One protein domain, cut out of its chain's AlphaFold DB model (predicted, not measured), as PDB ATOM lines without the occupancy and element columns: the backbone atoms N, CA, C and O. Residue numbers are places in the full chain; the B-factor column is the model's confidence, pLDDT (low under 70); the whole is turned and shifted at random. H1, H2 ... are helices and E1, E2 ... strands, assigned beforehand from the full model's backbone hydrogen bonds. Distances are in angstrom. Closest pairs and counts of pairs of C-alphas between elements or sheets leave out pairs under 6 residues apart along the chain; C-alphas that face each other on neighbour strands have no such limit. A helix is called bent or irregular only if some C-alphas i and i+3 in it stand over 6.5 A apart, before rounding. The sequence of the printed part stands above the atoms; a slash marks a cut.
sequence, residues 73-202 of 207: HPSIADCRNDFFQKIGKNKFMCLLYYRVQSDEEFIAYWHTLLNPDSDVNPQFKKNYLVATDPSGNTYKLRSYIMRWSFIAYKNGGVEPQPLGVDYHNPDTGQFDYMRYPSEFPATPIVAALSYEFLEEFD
ATOM      1  N   HIS A  73     247.776 208.822 330.657       80.94
ATOM      2  CA  HIS A  73     246.907 209.953 330.972       80.94
ATOM      3  C   HIS A  73     246.640 210.018 332.482       80.94
ATOM      4  O   HIS A  73     246.298 208.984 333.060       80.94
ATOM      5  N   PRO A  74     246.754 211.202 333.114       84.31
ATOM      6  CA  PRO A  74     246.424 211.353 334.524       84.31
ATOM      7  C   PRO A  74     244.948 211.018 334.738       84.31
ATOM      8  O   PRO A  74     244.100 211.323 333.889       84.31
ATOM      9  N   SER A  75     244.622 210.407 335.876       87.75
ATOM     10  CA  SER A  75     243.222 210.230 336.236       87.75
ATOM     11  C   SER A  75     242.580 211.584 336.563       87.75
ATOM     12  O   SER A  75     243.260 212.573 336.844       87.75
ATOM     13  N   ILE A  76     241.244 211.643 336.544       88.31
ATOM     14  CA  ILE A  76     240.497 212.836 336.982       88.31
ATOM     15  C   ILE A  76     240.859 213.183 338.433       88.31
ATOM     16  O   ILE A  76     241.043 214.352 338.764       88.31
ATOM     17  N   ALA A  77     241.008 212.165 339.286       86.56
ATOM     18  CA  ALA A  77     241.399 212.346 340.678       86.56
ATOM     19  C   ALA A  77     242.795 212.973 340.793       86.56
ATOM     20  O   ALA A  77     242.958 213.927 341.548       86.56
ATOM     21  N   ASP A  78     243.766 212.510 339.999       86.00
ATOM     22  CA  ASP A  78     245.111 213.105 339.964       86.00
ATOM     23  C   ASP A  78     245.056 214.558 339.488       86.00
ATOM     24  O   ASP A  78     245.672 215.434 340.089       86.00
ATOM     25  N   CYS A  79     244.258 214.841 338.449       87.69
ATOM     26  CA  CYS A  79     244.067 216.205 337.961       87.69
ATOM     27  C   CYS A  79     243.527 217.119 339.061       87.69
ATOM     28  O   CYS A  79     244.071 218.198 339.242       87.69
ATOM     29  N   ARG A  80     242.503 216.696 339.810       88.25
ATOM     30  CA  ARG A  80     241.922 217.491 340.903       88.25
ATOM     31  C   ARG A  80     242.898 217.663 342.063       88.25
ATOM     32  O   ARG A  80     243.122 218.786 342.502       88.25
ATOM     33  N   ASN A  81     243.522 216.578 342.514       83.81
ATOM     34  CA  ASN A  81     244.462 216.606 343.635       83.81
ATOM     35  C   ASN A  81     245.669 217.511 343.355       83.81
ATOM     36  O   ASN A  81     246.118 218.234 344.242       83.81
ATOM     37  N   ASP A  82     246.176 217.502 342.121       83.38
ATOM     38  CA  ASP A  82     247.337 218.305 341.747       83.38
ATOM     39  C   ASP A  82     246.983 219.695 341.220       83.38
ATOM     40  O   ASP A  82     247.861 220.565 341.169       83.38
ATOM     41  N   PHE A  83     245.720 219.935 340.846       84.00
ATOM     42  CA  PHE A  83     245.292 221.225 340.313       84.00
ATOM     43  C   PHE A  83     245.534 222.353 341.298       84.00
ATOM     44  O   PHE A  83     245.675 223.488 340.863       84.00
ATOM     45  N   PHE A  84     245.613 222.082 342.598       79.19
ATOM     46  CA  PHE A  84     245.878 223.124 343.566       79.19
ATOM     47  C   PHE A  84     246.921 222.723 344.599       79.19
ATOM     48  O   PHE A  84     246.734 221.810 345.395       79.19
ATOM     49  N   GLN A  85     248.020 223.473 344.633       77.06
ATOM     50  CA  GLN A  85     249.082 223.289 345.610       77.06
ATOM     51  C   GLN A  85     249.432 224.611 346.297       77.06
ATOM     52  O   GLN A  85     249.744 225.628 345.666       77.06
ATOM     53  N   LYS A  86     249.432 224.588 347.632       72.75
ATOM     54  CA  LYS A  86     249.881 225.701 348.473       72.75
ATOM     55  C   LYS A  86     251.408 225.738 348.487       72.75
ATOM     56  O   LYS A  86     252.059 224.855 349.034       72.75
ATOM     57  N   ILE A  87     251.987 226.796 347.925       74.31
ATOM     58  CA  ILE A  87     253.449 226.999 347.871       74.31
ATOM     59  C   ILE A  87     253.938 228.059 348.871       74.31
ATOM     60  O   ILE A  87     255.133 228.337 348.985       74.31
ATOM     61  N   GLY A  88     253.022 228.695 349.603       69.81
ATOM     62  CA  GLY A  88     253.336 229.663 350.649       69.81
ATOM     63  C   GLY A  88     252.083 230.218 351.320       69.81
ATOM     64  O   GLY A  88     250.974 229.814 351.000       69.81
ATOM     65  N   LYS A  89     252.264 231.181 352.237       71.06
ATOM     66  CA  LYS A  89     251.177 231.720 353.078       71.06
ATOM     67  C   LYS A  89     249.940 232.167 352.277       71.06
ATOM     68  O   LYS A  89     248.837 231.823 352.658       71.06
ATOM     69  N   ASN A  90     250.161 232.865 351.159       69.69
ATOM     70  CA  ASN A  90     249.112 233.381 350.263       69.69
ATOM     71  C   ASN A  90     249.413 233.048 348.790       69.69
ATOM     72  O   ASN A  90     249.005 233.772 347.884       69.69
ATOM     73  N   LYS A  91     250.275 232.055 348.547       68.31
ATOM     74  CA  LYS A  91     250.769 231.745 347.206       68.31
ATOM     75  C   LYS A  91     250.318 230.362 346.812       68.31
ATOM     76  O   LYS A  91     250.552 229.402 347.548       68.31
ATOM     77  N   PHE A  92     249.764 230.302 345.619       71.75
ATOM     78  CA  PHE A  92     249.109 229.127 345.104       71.75
ATOM     79  C   PHE A  92     249.622 228.812 343.724       71.75
ATOM     80  O   PHE A  92     250.058 229.689 342.973       71.75
ATOM     81  N   MET A  93     249.598 227.529 343.440       74.75
ATOM     82  CA  MET A  93     250.092 226.969 342.214       74.75
ATOM     83  C   MET A  93     249.019 226.049 341.672       74.75
ATOM     84  O   MET A  93     248.601 225.130 342.372       74.75
ATOM     85  N   CYS A  94     248.606 226.306 340.438       80.19
ATOM     86  CA  CYS A  94     247.722 225.432 339.707       80.19
ATOM     87  C   CYS A  94     248.496 224.603 338.699       80.19
ATOM     88  O   CYS A  94     249.226 225.161 337.878       80.19
ATOM     89  N   LEU A  95     248.353 223.281 338.759       83.06
ATOM     90  CA  LEU A  95     248.941 222.376 337.781       83.06
ATOM     91  C   LEU A  95     247.886 221.977 336.751       83.06
ATOM     92  O   LEU A  95     246.820 221.487 337.103       83.06
ATOM     93  N   LEU A  96     248.201 222.159 335.473       86.25
ATOM     94  CA  LEU A  96     247.399 221.670 334.362       86.25
ATOM     95  C   LEU A  96     248.209 220.636 333.590       86.25
ATOM     96  O   LEU A  96     249.365 220.864 333.238       86.25
ATOM     97  N   TYR A  97     247.578 219.512 333.280       86.75
ATOM     98  CA  TYR A  97     248.196 218.423 332.517       86.75
ATOM     99  C   TYR A  97     248.086 218.583 330.996       86.75
ATOM    100  O   TYR A  97     248.693 217.827 330.229       86.75
ATOM    101  N   TYR A  98     247.301 219.562 330.554       89.19
ATOM    102  CA  TYR A  98     247.043 219.826 329.149       89.19
ATOM    103  C   TYR A  98     247.253 221.301 328.840       89.19
ATOM    104  O   TYR A  98     247.000 222.173 329.673       89.19
ATOM    105  N   ARG A  99     247.712 221.575 327.618       87.75
ATOM    106  CA  ARG A  99     247.909 222.935 327.129       87.75
ATOM    107  C   ARG A  99     246.555 223.610 326.965       87.75
ATOM    108  O   ARG A  99     245.688 223.074 326.282       87.75
ATOM    109  N   VAL A 100     246.454 224.801 327.535       89.25
ATOM    110  CA  VAL A 100     245.311 225.703 327.458       89.25
ATOM    111  C   VAL A 100     245.834 227.052 326.972       89.25
ATOM    112  O   VAL A 100     246.796 227.581 327.532       89.25
ATOM    113  N   GLN A 101     245.261 227.563 325.889       87.00
ATOM    114  CA  GLN A 101     245.704 228.766 325.180       87.00
ATOM    115  C   GLN A 101     244.655 229.880 325.185       87.00
ATOM    116  O   GLN A 101     245.000 231.028 324.916       87.00
ATOM    117  N   SER A 102     243.399 229.564 325.498       87.88
ATOM    118  CA  SER A 102     242.316 230.542 325.603       87.88
ATOM    119  C   SER A 102     241.444 230.305 326.834       87.88
ATOM    120  O   SER A 102     241.526 229.257 327.482       87.88
ATOM    121  N   ASP A 103     240.603 231.287 327.151       88.31
ATOM    122  CA  ASP A 103     239.657 231.190 328.263       88.31
ATOM    123  C   ASP A 103     238.616 230.094 328.010       88.31
ATOM    124  O   ASP A 103     238.275 229.347 328.921       88.31
ATOM    125  N   GLU A 104     238.167 229.920 326.765       92.25
ATOM    126  CA  GLU A 104     237.221 228.865 326.389       92.25
ATOM    127  C   GLU A 104     237.827 227.469 326.570       92.25
ATOM    128  O   GLU A 104     237.174 226.567 327.097       92.25
ATOM    129  N   GLU A 105     239.098 227.293 326.194       93.62
ATOM    130  CA  GLU A 105     239.823 226.047 326.439       93.62
ATOM    131  C   GLU A 105     239.965 225.763 327.938       93.62
ATOM    132  O   GLU A 105     239.863 224.606 328.353       93.62
ATOM    133  N   PHE A 106     240.167 226.803 328.757       91.50
ATOM    134  CA  PHE A 106     240.233 226.643 330.206       91.50
ATOM    135  C   PHE A 106     238.877 226.269 330.801       91.50
ATOM    136  O   PHE A 106     238.807 225.354 331.612       91.50
ATOM    137  N   ILE A 107     237.798 226.928 330.378       92.12
ATOM    138  CA  ILE A 107     236.435 226.610 330.818       92.12
ATOM    139  C   ILE A 107     236.101 225.155 330.472       92.12
ATOM    140  O   ILE A 107     235.585 224.422 331.317       92.12
ATOM    141  N   ALA A 108     236.449 224.703 329.264       95.31
ATOM    142  CA  ALA A 108     236.275 223.311 328.865       95.31
ATOM    143  C   ALA A 108     237.125 222.355 329.717       95.31
ATOM    144  O   ALA A 108     236.631 221.314 330.152       95.31
ATOM    145  N   TYR A 109     238.391 222.698 329.976       94.19
ATOM    146  CA  TYR A 109     239.289 221.926 330.839       94.19
ATOM    147  C   TYR A 109     238.723 221.775 332.254       94.19
ATOM    148  O   TYR A 109     238.598 220.659 332.759       94.19
ATOM    149  N   TRP A 110     238.335 222.901 332.852       93.25
ATOM    150  CA  TRP A 110     237.734 222.997 334.171       93.25
ATOM    151  C   TRP A 110     236.476 222.139 334.264       93.25
ATOM    152  O   TRP A 110     236.406 221.234 335.091       93.25
ATOM    153  N   HIS A 111     235.526 222.344 333.351       95.12
ATOM    154  CA  HIS A 111     234.281 221.588 333.314       95.12
ATOM    155  C   HIS A 111     234.508 220.085 333.105       95.12
ATOM    156  O   HIS A 111     233.785 219.276 333.668       95.12
ATOM    157  N   THR A 112     235.512 219.680 332.328       95.19
ATOM    158  CA  THR A 112     235.738 218.255 332.028       95.19
ATOM    159  C   THR A 112     236.479 217.513 333.140       95.19
ATOM    160  O   THR A 112     236.205 216.339 333.372       95.19
ATOM    161  N   LEU A 113     237.470 218.143 333.775       93.81
ATOM    162  CA  LEU A 113     238.387 217.446 334.687       93.81
ATOM    163  C   LEU A 113     238.292 217.901 336.138       93.81
ATOM    164  O   LEU A 113     238.595 217.122 337.038       93.81
ATOM    165  N   LEU A 114     237.907 219.146 336.390       92.44
ATOM    166  CA  LEU A 114     238.070 219.755 337.708       92.44
ATOM    167  C   LEU A 114     236.745 219.936 338.431       92.44
ATOM    168  O   LEU A 114     236.673 219.596 339.607       92.44
ATOM    169  N   ASN A 115     235.699 220.348 337.714       92.31
ATOM    170  CA  ASN A 115     234.353 220.479 338.254       92.31
ATOM    171  C   ASN A 115     233.849 219.110 338.770       92.31
ATOM    172  O   ASN A 115     233.749 218.170 337.969       92.31
ATOM    173  N   PRO A 116     233.574 218.957 340.079       88.31
ATOM    174  CA  PRO A 116     233.086 217.709 340.659       88.31
ATOM    175  C   PRO A 116     231.661 217.354 340.235       88.31
ATOM    176  O   PRO A 116     231.370 216.162 340.140       88.31
ATOM    177  N   ASP A 117     230.840 218.348 339.899       91.25
ATOM    178  CA  ASP A 117     229.446 218.192 339.467       91.25
ATOM    179  C   ASP A 117     229.305 217.853 337.975       91.25
ATOM    180  O   ASP A 117     228.199 217.691 337.458       91.25
ATOM    181  N   SER A 118     230.417 217.772 337.245       90.38
ATOM    182  CA  SER A 118     230.386 217.452 335.824       90.38
ATOM    183  C   SER A 118     230.132 215.968 335.574       90.38
ATOM    184  O   SER A 118     230.927 215.109 335.954       90.38
ATOM    185  N   ASP A 119     229.073 215.683 334.817       90.81
ATOM    186  CA  ASP A 119     228.752 214.345 334.305       90.81
ATOM    187  C   ASP A 119     229.524 213.990 333.014       90.81
ATOM    188  O   ASP A 119     229.297 212.946 332.389       90.81
ATOM    189  N   VAL A 120     230.425 214.864 332.553       92.94
ATOM    190  CA  VAL A 120     231.160 214.648 331.303       92.94
ATOM    191  C   VAL A 120     232.232 213.582 331.501       92.94
ATOM    192  O   VAL A 120     233.200 213.768 332.231       92.94
ATOM    193  N   ASN A 121     232.122 212.488 330.748       92.00
ATOM    194  CA  ASN A 121     233.194 211.502 330.664       92.00
ATOM    195  C   ASN A 121     234.347 212.036 329.791       92.00
ATOM    196  O   ASN A 121     234.158 212.209 328.578       92.00
ATOM    197  N   PRO A 122     235.552 212.263 330.347       91.56
ATOM    198  CA  PRO A 122     236.689 212.743 329.574       91.56
ATOM    199  C   PRO A 122     237.123 211.715 328.530       91.56
ATOM    200  O   PRO A 122     237.266 210.523 328.809       91.56
ATOM    201  N   GLN A 123     237.390 212.185 327.311       93.56
ATOM    202  CA  GLN A 123     237.921 211.336 326.248       93.56
ATOM    203  C   GLN A 123     239.416 211.586 326.080       93.56
ATOM    204  O   GLN A 123     239.849 212.557 325.450       93.56
ATOM    205  N   PHE A 124     240.205 210.666 326.620       91.25
ATOM    206  CA  PHE A 124     241.653 210.683 326.503       91.25
ATOM    207  C   PHE A 124     242.107 209.998 325.215       91.25
ATOM    208  O   PHE A 124     241.708 208.872 324.908       91.25
ATOM    209  N   LYS A 125     242.958 210.671 324.444       89.94
ATOM    210  CA  LYS A 125     243.648 210.088 323.290       89.94
ATOM    211  C   LYS A 125     245.138 210.313 323.435       89.94
ATOM    212  O   LYS A 125     245.544 211.315 324.004       89.94
ATOM    213  N   LYS A 126     245.938 209.453 322.798       84.38
ATOM    214  CA  LYS A 126     247.406 209.362 322.935       84.38
ATOM    215  C   LYS A 126     248.147 210.677 323.250       84.38
ATOM    216  O   LYS A 126     248.997 210.679 324.123       84.38
ATOM    217  N   ASN A 127     247.825 211.782 322.566       85.88
ATOM    218  CA  ASN A 127     248.503 213.074 322.754       85.88
ATOM    219  C   ASN A 127     247.570 214.252 323.104       85.88
ATOM    220  O   ASN A 127     248.010 215.403 323.036       85.88
ATOM    221  N   TYR A 128     246.284 214.014 323.371       91.06
ATOM    222  CA  TYR A 128     245.337 215.083 323.688       91.06
ATOM    223  C   TYR A 128     244.114 214.603 324.472       91.06
ATOM    224  O   TYR A 128     243.668 213.464 324.335       91.06
ATOM    225  N   LEU A 129     243.532 215.517 325.236       94.44
ATOM    226  CA  LEU A 129     242.208 215.408 325.833       94.44
ATOM    227  C   LEU A 129     241.180 216.063 324.907       94.44
ATOM    228  O   LEU A 129     241.434 217.137 324.360       94.44
ATOM    229  N   VAL A 130     240.017 215.435 324.733       96.62
ATOM    230  CA  VAL A 130     238.831 216.130 324.214       96.62
ATOM    231  C   VAL A 130     238.048 216.654 325.412       96.62
ATOM    232  O   VAL A 130     237.369 215.886 326.091       96.62
ATOM    233  N   ALA A 131     238.202 217.945 325.684       96.38
ATOM    234  CA  ALA A 131     237.477 218.650 326.731       96.38
ATOM    235  C   ALA A 131     236.164 219.199 326.170       96.38
ATOM    236  O   ALA A 131     236.096 219.545 324.992       96.38
ATOM    237  N   THR A 132     235.129 219.262 326.996       97.50
ATOM    238  CA  THR A 132     233.809 219.787 326.640       97.50
ATOM    239  C   THR A 132     233.409 220.868 327.634       97.50
ATOM    240  O   THR A 132     233.504 220.658 328.842       97.50
ATOM    241  N   ASP A 133     232.993 222.025 327.133       96.19
ATOM    242  CA  ASP A 133     232.492 223.122 327.962       96.19
ATOM    243  C   ASP A 133     231.039 222.867 328.434       96.19
ATOM    244  O   ASP A 133     230.393 221.920 327.967       96.19
ATOM    245  N   PRO A 134     230.481 223.701 329.333       95.38
ATOM    246  CA  PRO A 134     229.092 223.558 329.784       95.38
ATOM    247  C   PRO A 134     228.039 223.712 328.672       95.38
ATOM    248  O   PRO A 134     226.899 223.288 328.833       95.38
ATOM    249  N   SER A 135     228.401 224.330 327.542       96.25
ATOM    250  CA  SER A 135     227.521 224.509 326.380       96.25
ATOM    251  C   SER A 135     227.567 223.322 325.407       96.25
ATOM    252  O   SER A 135     226.819 223.302 324.430       96.25
ATOM    253  N   GLY A 136     228.430 222.331 325.654       95.62
ATOM    254  CA  GLY A 136     228.633 221.170 324.789       95.62
ATOM    255  C   GLY A 136     229.654 221.378 323.663       95.62
ATOM    256  O   GLY A 136     229.812 220.490 322.821       95.62
ATOM    257  N   ASN A 137     230.363 222.510 323.615       97.12
ATOM    258  CA  ASN A 137     231.440 222.721 322.647       97.12
ATOM    259  C   ASN A 137     232.665 221.898 323.039       97.12
ATOM    260  O   ASN A 137     233.003 221.791 324.216       97.12
ATOM    261  N   THR A 138     233.364 221.345 322.045       97.00
ATOM    262  CA  THR A 138     234.508 220.454 322.281       97.00
ATOM    263  C   THR A 138     235.831 221.081 321.849       97.00
ATOM    264  O   THR A 138     235.934 221.681 320.780       97.00
ATOM    265  N   TYR A 139     236.866 220.878 322.662       96.69
ATOM    266  CA  TYR A 139     238.206 221.436 322.495       96.69
ATOM    267  C   TYR A 139     239.250 220.324 322.592       96.69
ATOM    268  O   TYR A 139     239.137 219.408 323.407       96.69
ATOM    269  N   LYS A 140     240.281 220.379 321.744       96.25
ATOM    270  CA  LYS A 140     241.373 219.393 321.739       96.25
ATOM    271  C   LYS A 140     242.581 219.966 322.463       96.25
ATOM    272  O   LYS A 140     243.370 220.690 321.865       96.25
ATOM    273  N   LEU A 141     242.750 219.585 323.721       93.31
ATOM    274  CA  LEU A 141     243.828 220.079 324.567       93.31
ATOM    275  C   LEU A 141     245.020 219.130 324.468       93.31
ATOM    276  O   LEU A 141     244.915 217.951 324.805       93.31
ATOM    277  N   ARG A 142     246.157 219.608 323.963       90.06
ATOM    278  CA  ARG A 142     247.358 218.775 323.783       90.06
ATOM    279  C   ARG A 142     247.959 218.417 325.141       90.06
ATOM    280  O   ARG A 142     248.080 219.299 325.985       90.06
ATOM    281  N   SER A 143     248.383 217.166 325.331       85.12
ATOM    282  CA  SER A 143     249.097 216.747 326.547       85.12
ATOM    283  C   SER A 143     250.330 217.624 326.742       85.12
ATOM    284  O   SER A 143     251.217 217.657 325.881       85.12
ATOM    285  N   TYR A 144     250.346 218.389 327.829       80.62
ATOM    286  CA  TYR A 144     251.374 219.378 328.099       80.62
ATOM    287  C   TYR A 144     251.245 219.885 329.529       80.62
ATOM    288  O   TYR A 144     250.193 220.389 329.912       80.62
ATOM    289  N   ILE A 145     252.322 219.794 330.300       75.75
ATOM    290  CA  ILE A 145     252.289 220.223 331.692       75.75
ATOM    291  C   ILE A 145     252.525 221.727 331.753       75.75
ATOM    292  O   ILE A 145     253.585 222.229 331.364       75.75
ATOM    293  N   MET A 146     251.527 222.430 332.266       77.00
ATOM    294  CA  MET A 146     251.585 223.848 332.568       77.00
ATOM    295  C   MET A 146     251.364 224.062 334.048       77.00
ATOM    296  O   MET A 146     250.626 223.332 334.705       77.00
ATOM    297  N   ARG A 147     252.001 225.095 334.573       76.19
ATOM    298  CA  ARG A 147     251.878 225.473 335.964       76.19
ATOM    299  C   ARG A 147     251.618 226.961 336.040       76.19
ATOM    300  O   ARG A 147     252.432 227.777 335.613       76.19
ATOM    301  N   TRP A 148     250.474 227.319 336.589       75.69
ATOM    302  CA  TRP A 148     250.099 228.705 336.803       75.69
ATOM    303  C   TRP A 148     250.310 229.070 338.258       75.69
ATOM    304  O   TRP A 148     250.003 228.291 339.152       75.69
ATOM    305  N   SER A 149     250.878 230.246 338.507       68.50
ATOM    306  CA  SER A 149     251.104 230.726 339.869       68.50
ATOM    307  C   SER A 149     250.272 231.975 340.126       68.50
ATOM    308  O   SER A 149     250.385 232.967 339.400       68.50
ATOM    309  N   PHE A 150     249.496 231.945 341.207       67.25
ATOM    310  CA  PHE A 150     248.611 233.032 341.617       67.25
ATOM    311  C   PHE A 150     248.858 233.423 343.076       67.25
ATOM    312  O   PHE A 150     249.376 232.651 343.889       67.25
ATOM    313  N   ILE A 151     248.481 234.654 343.415       65.56
ATOM    314  CA  ILE A 151     248.374 235.111 344.802       65.56
ATOM    315  C   ILE A 151     246.889 235.304 345.094       65.56
ATOM    316  O   ILE A 151     246.248 236.095 344.404       65.56
ATOM    317  N   ALA A 152     246.366 234.624 346.114       61.53
ATOM    318  CA  ALA A 152     244.996 234.831 346.587       61.53
ATOM    319  C   ALA A 152     245.004 235.430 348.001       61.53
ATOM    320  O   ALA A 152     245.906 235.160 348.801       61.53
ATOM    321  N   TYR A 153     244.015 236.273 348.303       61.22
ATOM    322  CA  TYR A 153     243.906 236.993 349.573       61.22
ATOM    323  C   TYR A 153     242.536 236.725 350.214       61.22
ATOM    324  O   TYR A 153     241.510 236.980 349.596       61.22
ATOM    325  N   LYS A 154     242.532 236.260 351.472       53.62
ATOM    326  CA  LYS A 154     241.353 235.767 352.219       53.62
ATOM    327  C   LYS A 154     240.257 236.815 352.503       53.62
ATOM    328  O   LYS A 154     239.141 236.440 352.825       53.62
ATOM    329  N   ASN A 155     240.532 238.118 352.361       48.81
ATOM    330  CA  ASN A 155     239.652 239.185 352.867       48.81
ATOM    331  C   ASN A 155     239.172 240.181 351.790       48.81
ATOM    332  O   ASN A 155     239.424 241.380 351.893       48.81
ATOM    333  N   GLY A 156     238.443 239.688 350.784       44.69
ATOM    334  CA  GLY A 156     237.358 240.460 350.154       44.69
ATOM    335  C   GLY A 156     237.725 241.604 349.203       44.69
ATOM    336  O   GLY A 156     236.921 242.514 349.023       44.69
ATOM    337  N   GLY A 157     238.897 241.585 348.569       47.31
ATOM    338  CA  GLY A 157     239.180 242.590 347.544       47.31
ATOM    339  C   GLY A 157     240.593 242.552 347.007       47.31
ATOM    340  O   GLY A 157     241.344 243.499 347.210       47.31
ATOM    341  N   VAL A 158     240.961 241.470 346.325       41.06
ATOM    342  CA  VAL A 158     242.115 241.475 345.425       41.06
ATOM    343  C   VAL A 158     241.787 240.553 344.261       41.06
ATOM    344  O   VAL A 158     241.610 239.352 344.456       41.06
ATOM    345  N   GLU A 159     241.691 241.134 343.065       52.25
ATOM    346  CA  GLU A 159     241.674 240.383 341.814       52.25
ATOM    347  C   GLU A 159     242.856 239.418 341.817       52.25
ATOM    348  O   GLU A 159     243.976 239.840 342.136       52.25
ATOM    349  N   PRO A 160     242.656 238.141 341.481       55.09
ATOM    350  CA  PRO A 160     243.775 237.236 341.384       55.09
ATOM    351  C   PRO A 160     244.741 237.779 340.329       55.09
ATOM    352  O   PRO A 160     244.437 237.824 339.137       55.09
ATOM    353  N   GLN A 161     245.900 238.256 340.772       58.62
ATOM    354  CA  GLN A 161     246.888 238.766 339.841       58.62
ATOM    355  C   GLN A 161     247.741 237.593 339.372       58.62
ATOM    356  O   GLN A 161     248.431 236.973 340.196       58.62
ATOM    357  N   PRO A 162     247.714 237.271 338.071       61.53
ATOM    358  CA  PRO A 162     248.577 236.243 337.525       61.53
ATOM    359  C   PRO A 162     250.031 236.665 337.723       61.53
ATOM    360  O   PRO A 162     250.465 237.721 337.255       61.53
ATOM    361  N   LEU A 163     250.817 235.846 338.420       64.38
ATOM    362  CA  LEU A 163     252.252 236.108 338.511       64.38
ATOM    363  C   LEU A 163     252.936 235.738 337.198       64.38
ATOM    364  O   LEU A 163     253.874 236.412 336.784       64.38
ATOM    365  N   GLY A 164     252.473 234.680 336.542       66.50
ATOM    366  CA  GLY A 164     253.039 234.137 335.317       66.50
ATOM    367  C   GLY A 164     252.797 232.635 335.227       66.50
ATOM    368  O   GLY A 164     252.101 232.049 336.062       66.50
ATOM    369  N   VAL A 165     253.391 232.031 334.208       68.12
ATOM    370  CA  VAL A 165     253.231 230.622 333.862       68.12
ATOM    371  C   VAL A 165     254.603 229.972 333.810       68.12
ATOM    372  O   VAL A 165     255.451 230.391 333.026       68.12
ATOM    373  N   ASP A 166     254.814 228.951 334.630       70.31
ATOM    374  CA  ASP A 166     255.915 228.015 334.440       70.31
ATOM    375  C   ASP A 166     255.445 226.940 333.447       70.31
ATOM    376  O   ASP A 166     254.397 226.317 333.638       70.31
ATOM    377  N   TYR A 167     256.193 226.709 332.372       66.44
ATOM    378  CA  TYR A 167     255.857 225.708 331.360       66.44
ATOM    379  C   TYR A 167     257.025 224.760 331.113       66.44
ATOM    380  O   TYR A 167     258.187 225.160 331.150       66.44
ATOM    381  N   HIS A 168     256.724 223.490 330.836       69.12
ATOM    382  CA  HIS A 168     257.754 222.516 330.492       69.12
ATOM    383  C   HIS A 168     258.177 222.676 329.027       69.12
ATOM    384  O   HIS A 168     257.463 222.268 328.106       69.12
ATOM    385  N   ASN A 169     259.353 223.241 328.784       69.06
ATOM    386  CA  ASN A 169     259.895 223.382 327.442       69.06
ATOM    387  C   ASN A 169     260.291 221.996 326.890       69.06
ATOM    388  O   ASN A 169     261.176 221.340 327.445       69.06
ATOM    389  N   PRO A 170     259.641 221.514 325.815       64.75
ATOM    390  CA  PRO A 170     259.906 220.182 325.283       64.75
ATOM    391  C   PRO A 170     261.296 220.062 324.644       64.75
ATOM    392  O   PRO A 170     261.844 218.963 324.625       64.75
ATOM    393  N   ASP A 171     261.870 221.168 324.162       70.06
ATOM    394  CA  ASP A 171     263.162 221.179 323.474       70.06
ATOM    395  C   ASP A 171     264.323 221.117 324.471       70.06
ATOM    396  O   ASP A 171     265.299 220.396 324.266       70.06
ATOM    397  N   THR A 172     264.214 221.858 325.577       71.88
ATOM    398  CA  THR A 172     265.257 221.908 326.614       71.88
ATOM    399  C   THR A 172     265.036 220.881 327.725       71.88
ATOM    400  O   THR A 172     265.971 220.553 328.456       71.88
ATOM    401  N   GLY A 173     263.810 220.366 327.874       65.44
ATOM    402  CA  GLY A 173     263.403 219.512 328.990       65.44
ATOM    403  C   GLY A 173     263.416 220.224 330.347       65.44
ATOM    404  O   GLY A 173     263.451 219.553 331.377       65.44
ATOM    405  N   GLN A 174     263.455 221.559 330.355       70.19
ATOM    406  CA  GLN A 174     263.456 222.393 331.557       70.19
ATOM    407  C   GLN A 174     262.129 223.140 331.703       70.19
ATOM    408  O   GLN A 174     261.397 223.331 330.735       70.19
ATOM    409  N   PHE A 175     261.825 223.578 332.925       65.62
ATOM    410  CA  PHE A 175     260.737 224.521 333.157       65.62
ATOM    411  C   PHE A 175     261.215 225.949 332.890       65.62
ATOM    412  O   PHE A 175     262.137 226.435 333.549       65.62
ATOM    413  N   ASP A 176     260.562 226.614 331.944       69.19
ATOM    414  CA  ASP A 176     260.750 228.029 331.644       69.19
ATOM    415  C   ASP A 176     259.622 228.842 332.284       69.19
ATOM    416  O   ASP A 176     258.487 228.383 332.381       69.19
ATOM    417  N   TYR A 177     259.932 230.063 332.719       72.69
ATOM    418  CA  TYR A 177     258.953 230.972 333.316       72.69
ATOM    419  C   TYR A 177     258.598 232.083 332.335       72.69
ATOM    420  O   TYR A 177     259.467 232.826 331.870       72.69
ATOM    421  N   MET A 178     257.307 232.240 332.077       66.88
ATOM    422  CA  MET A 178     256.750 233.275 331.224       66.88
ATOM    423  C   MET A 178     255.929 234.249 332.072       66.88
ATOM    424  O   MET A 178     254.930 233.885 332.691       66.88
ATOM    425  N   ARG A 179     256.363 235.512 332.121       64.75
ATOM    426  CA  ARG A 179     255.687 236.561 332.892       64.75
ATOM    427  C   ARG A 179     254.445 237.059 332.149       64.75
ATOM    428  O   ARG A 179     254.500 237.249 330.942       64.75
ATOM    429  N   TYR A 180     253.368 237.325 332.883       58.66
ATOM    430  CA  TYR A 180     252.150 237.930 332.338       58.66
ATOM    431  C   TYR A 180     252.369 239.392 331.868       58.66
ATOM    432  O   TYR A 180     253.128 240.115 332.530       58.66
ATOM    433  N   PRO A 181     251.685 239.865 330.800       57.78
ATOM    434  CA  PRO A 181     250.816 239.112 329.883       57.78
ATOM    435  C   PRO A 181     251.624 238.250 328.906       57.78
ATOM    436  O   PRO A 181     252.678 238.667 328.431       57.78
ATOM    437  N   SER A 182     251.140 237.042 328.615       66.00
ATOM    438  CA  SER A 182     251.831 236.091 327.742       66.00
ATOM    439  C   SER A 182     250.873 235.217 326.930       66.00
ATOM    440  O   SER A 182     249.661 235.374 327.034       66.00
ATOM    441  N   GLU A 183     251.412 234.307 326.106       65.69
ATOM    442  CA  GLU A 183     250.634 233.390 325.250       65.69
ATOM    443  C   GLU A 183     249.742 232.402 326.021       65.69
ATOM    444  O   GLU A 183     248.927 231.712 325.411       65.69
ATOM    445  N   PHE A 184     249.908 232.298 327.340       64.38
ATOM    446  CA  PHE A 184     249.108 231.424 328.185       64.38
ATOM    447  C   PHE A 184     248.117 232.266 328.995       64.38
ATOM    448  O   PHE A 184     248.543 233.213 329.670       64.38
ATOM    449  N   PRO A 185     246.814 231.941 328.955       61.22
ATOM    450  CA  PRO A 185     245.802 232.714 329.646       61.22
ATOM    451  C   PRO A 185     245.991 232.510 331.145       61.22
ATOM    452  O   PRO A 185     245.667 231.475 331.705       61.22
ATOM    453  N   ALA A 186     246.553 233.506 331.810       62.69
ATOM    454  CA  ALA A 186     246.425 233.656 333.247       62.69
ATOM    455  C   ALA A 186     245.441 234.813 333.461       62.69
ATOM    456  O   ALA A 186     245.811 235.909 333.864       62.69
ATOM    457  N   THR A 187     244.206 234.611 333.006       67.00
ATOM    458  CA  THR A 187     243.158 235.636 332.931       67.00
ATOM    459  C   THR A 187     242.345 235.692 334.228       67.00
ATOM    460  O   THR A 187     242.432 234.782 335.057       67.00
ATOM    461  N   PRO A 188     241.526 236.740 334.433       70.81
ATOM    462  CA  PRO A 188     240.611 236.798 335.572       70.81
ATOM    463  C   PRO A 188     239.676 235.581 335.673       70.81
ATOM    464  O   PRO A 188     239.385 235.143 336.781       70.81
ATOM    465  N   ILE A 189     239.258 235.004 334.538       76.88
ATOM    466  CA  ILE A 189     238.399 233.807 334.491       76.88
ATOM    467  C   ILE A 189     239.100 232.613 335.124       76.88
ATOM    468  O   ILE A 189     238.531 231.958 335.994       76.88
ATOM    469  N   VAL A 190     240.347 232.362 334.714       73.88
ATOM    470  CA  VAL A 190     241.151 231.265 335.254       73.88
ATOM    471  C   VAL A 190     241.174 231.322 336.764       73.88
ATOM    472  O   VAL A 190     240.939 230.331 337.444       73.88
ATOM    473  N   ALA A 191     241.423 232.509 337.286       72.31
ATOM    474  CA  ALA A 191     241.648 232.644 338.694       72.31
ATOM    475  C   ALA A 191     240.359 232.737 339.526       72.31
ATOM    476  O   ALA A 191     240.385 232.364 340.695       72.31
ATOM    477  N   ALA A 192     239.241 233.166 338.930       76.69
ATOM    478  CA  ALA A 192     237.915 233.037 339.529       76.69
ATOM    479  C   ALA A 192     237.520 231.560 339.690       76.69
ATOM    480  O   ALA A 192     237.191 231.136 340.791       76.69
ATOM    481  N   LEU A 193     237.654 230.757 338.632       78.38
ATOM    482  CA  LEU A 193     237.364 229.318 338.678       78.38
ATOM    483  C   LEU A 193     238.352 228.559 339.582       78.38
ATOM    484  O   LEU A 193     237.971 227.653 340.314       78.38
ATOM    485  N   SER A 194     239.628 228.957 339.607       75.06
ATOM    486  CA  SER A 194     240.584 228.424 340.586       75.06
ATOM    487  C   SER A 194     240.196 228.748 342.028       75.06
ATOM    488  O   SER A 194     240.540 227.981 342.921       75.06
ATOM    489  N   TYR A 195     239.535 229.880 342.276       75.75
ATOM    490  CA  TYR A 195     239.037 230.231 343.603       75.75
ATOM    491  C   TYR A 195     237.787 229.426 343.969       75.75
ATOM    492  O   TYR A 195     237.699 228.944 345.092       75.75
ATOM    493  N   GLU A 196     236.889 229.197 343.011       80.50
ATOM    494  CA  GLU A 196     235.736 228.301 343.166       80.50
ATOM    495  C   GLU A 196     236.178 226.886 343.579       80.50
ATOM    496  O   GLU A 196     235.648 226.338 344.543       80.50
ATOM    497  N   PHE A 197     237.258 226.359 342.978       79.88
ATOM    498  CA  PHE A 197     237.891 225.109 343.434       79.88
ATOM    499  C   PHE A 197     238.230 225.120 344.929       79.88
ATOM    500  O   PHE A 197     238.161 224.102 345.606       79.88
ATOM    501  N   LEU A 198     238.684 226.256 345.456       76.00
ATOM    502  CA  LEU A 198     239.148 226.329 346.838       76.00
ATOM    503  C   LEU A 198     238.013 226.335 347.838       76.00
ATOM    504  O   LEU A 198     238.159 225.749 348.911       76.00
ATOM    505  N   GLU A 199     236.934 227.035 347.497       78.25
ATOM    506  CA  GLU A 199     235.715 227.063 348.297       78.25
ATOM    507  C   GLU A 199     235.104 225.670 348.379       78.25
ATOM    508  O   GLU A 199     234.789 225.195 349.466       78.25
ATOM    509  N   GLU A 200     235.003 224.992 347.240       79.38
ATOM    510  CA  GLU A 200     234.317 223.710 347.154       79.38
ATOM    511  C   GLU A 200     235.046 222.574 347.884       79.38
ATOM    512  O   GLU A 200     234.415 221.720 348.504       79.38
ATOM    513  N   PHE A 201     236.379 222.583 347.868       73.31
ATOM    514  CA  PHE A 201     237.190 221.556 348.530       73.31
ATOM    515  C   PHE A 201     237.531 221.895 349.991       73.31
ATOM    516  O   PHE A 201     238.384 221.230 350.579       73.31
ATOM    517  N   ASP A 202     236.896 222.923 350.567       70.00
ATOM    518  CA  ASP A 202     237.131 223.424 351.933       70.00
ATOM    519  C   ASP A 202     238.620 223.658 352.248       70.00
ATOM    520  O   ASP A 202     239.106 223.588 353.378       70.00
TER     521      ASP A 202
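This is residues 73 to 202 of the 207 residues of an uncharacterized protein of Candidatus Hydrogenedentes bacterium (UniProt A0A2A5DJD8). A twisted sheet of seven strands bends sharply within its longest strand, E5, and curls round helix H2. H3 lies side by side with H2, the two running the same way at a shallow tilt of 17 degrees, and only grazes the sheet; H1 lies beside strand E2 at the sheet's level. The printed part has 130 residues, with three named helices and seven named strands in the order H1 E1 E2 H2 E3 E4 E5 E6 E7 H3. The sheet is antiparallel and branched at E5, and the class is mixed, helices and strands. The whole is compact, with a radius of gyration of the C-alphas of 14.2 A, and spans 39 by 38 by 23 A.

E5, residues 138 to 151, is 30.2 A long and bends by 94 degrees at residue 143; its C-alpha 138 is at (234.508, 220.454, 322.281). E2 is residues 91 to 98, 22.0 A, and E6 residues 161 to 168, 21.7 A. The shorter strands are E1, residues 85 to 88, E3, residues 123 to 125, E4, residues 128 to 132, and E7, residues 175 to 179. H1, residues 76 to 83, begins at C-alpha 76, (240.497, 212.836, 336.982). H2, residues 103 to 114, is 14.9 A long; it is neither bent nor irregular, but only just: C-alphas 111 and 114 are 6.1 A apart. H3, residues 188 to 200, is 18.6 A long and ends at C-alpha 200, (234.317, 223.710, 347.154).

E5 has staggered pairing: with E4 over residues 138 to 142 (N 129 and O 141, 2.8 A), with E2 over 143 to 151 (N 94 and O 148, 2.7 A) and with E6 over 146 to 151 (N 147 and O 166, 2.8 A). E2 and E4 lie on one side of E5, E6 on the other side. The edge strands are E1, beside E2 with N 85 and O 93 at 2.9 A, E3, beside E4 with N 125 and O 128 at 2.9 A, and E7, beside E6 with N 165 and O 178 at 2.8 A. E3 to E7 form a meander, each strand the antiparallel neighbour of the one before; E1 and E2 are a hairpin. The sheet curls round H2, where the C-alphas of Ala 108 and Thr 132 are the closest to E4, at 4.8 A. H2 and H3 touch, closest at the C-alphas of Asp 103 and Ile 189, 6.9 A, at a shallow tilt of 17 degrees, the same way. H3 only grazes the sheet, with residues 188 to 194. H1 stands at the sheet's level, at a height over the sheet of 0.6 A; its closest C-alphas to E2 are those of Phe 83 and Leu 95, 4.6 A. H2 touches H1 with residues 113 to 114 alone, closest at the C-alphas of Arg 80 and Leu 114, 5.5 A, at a steep tilt of 60 degrees, opposite ways. H1 and H3 are apart. In H1 and H2 every O i to N i+4 pair is within hydrogen-bond range; in H3, 8 of 9 are.

The two C-alphas farthest apart, those of Lys 126 and Asn 155, are 43.0 A apart. The printed part has no cut and no long link. Its mean pLDDT is 78.6; 37 residues are under 70, among them residues 149 to 165 and 178 to 187.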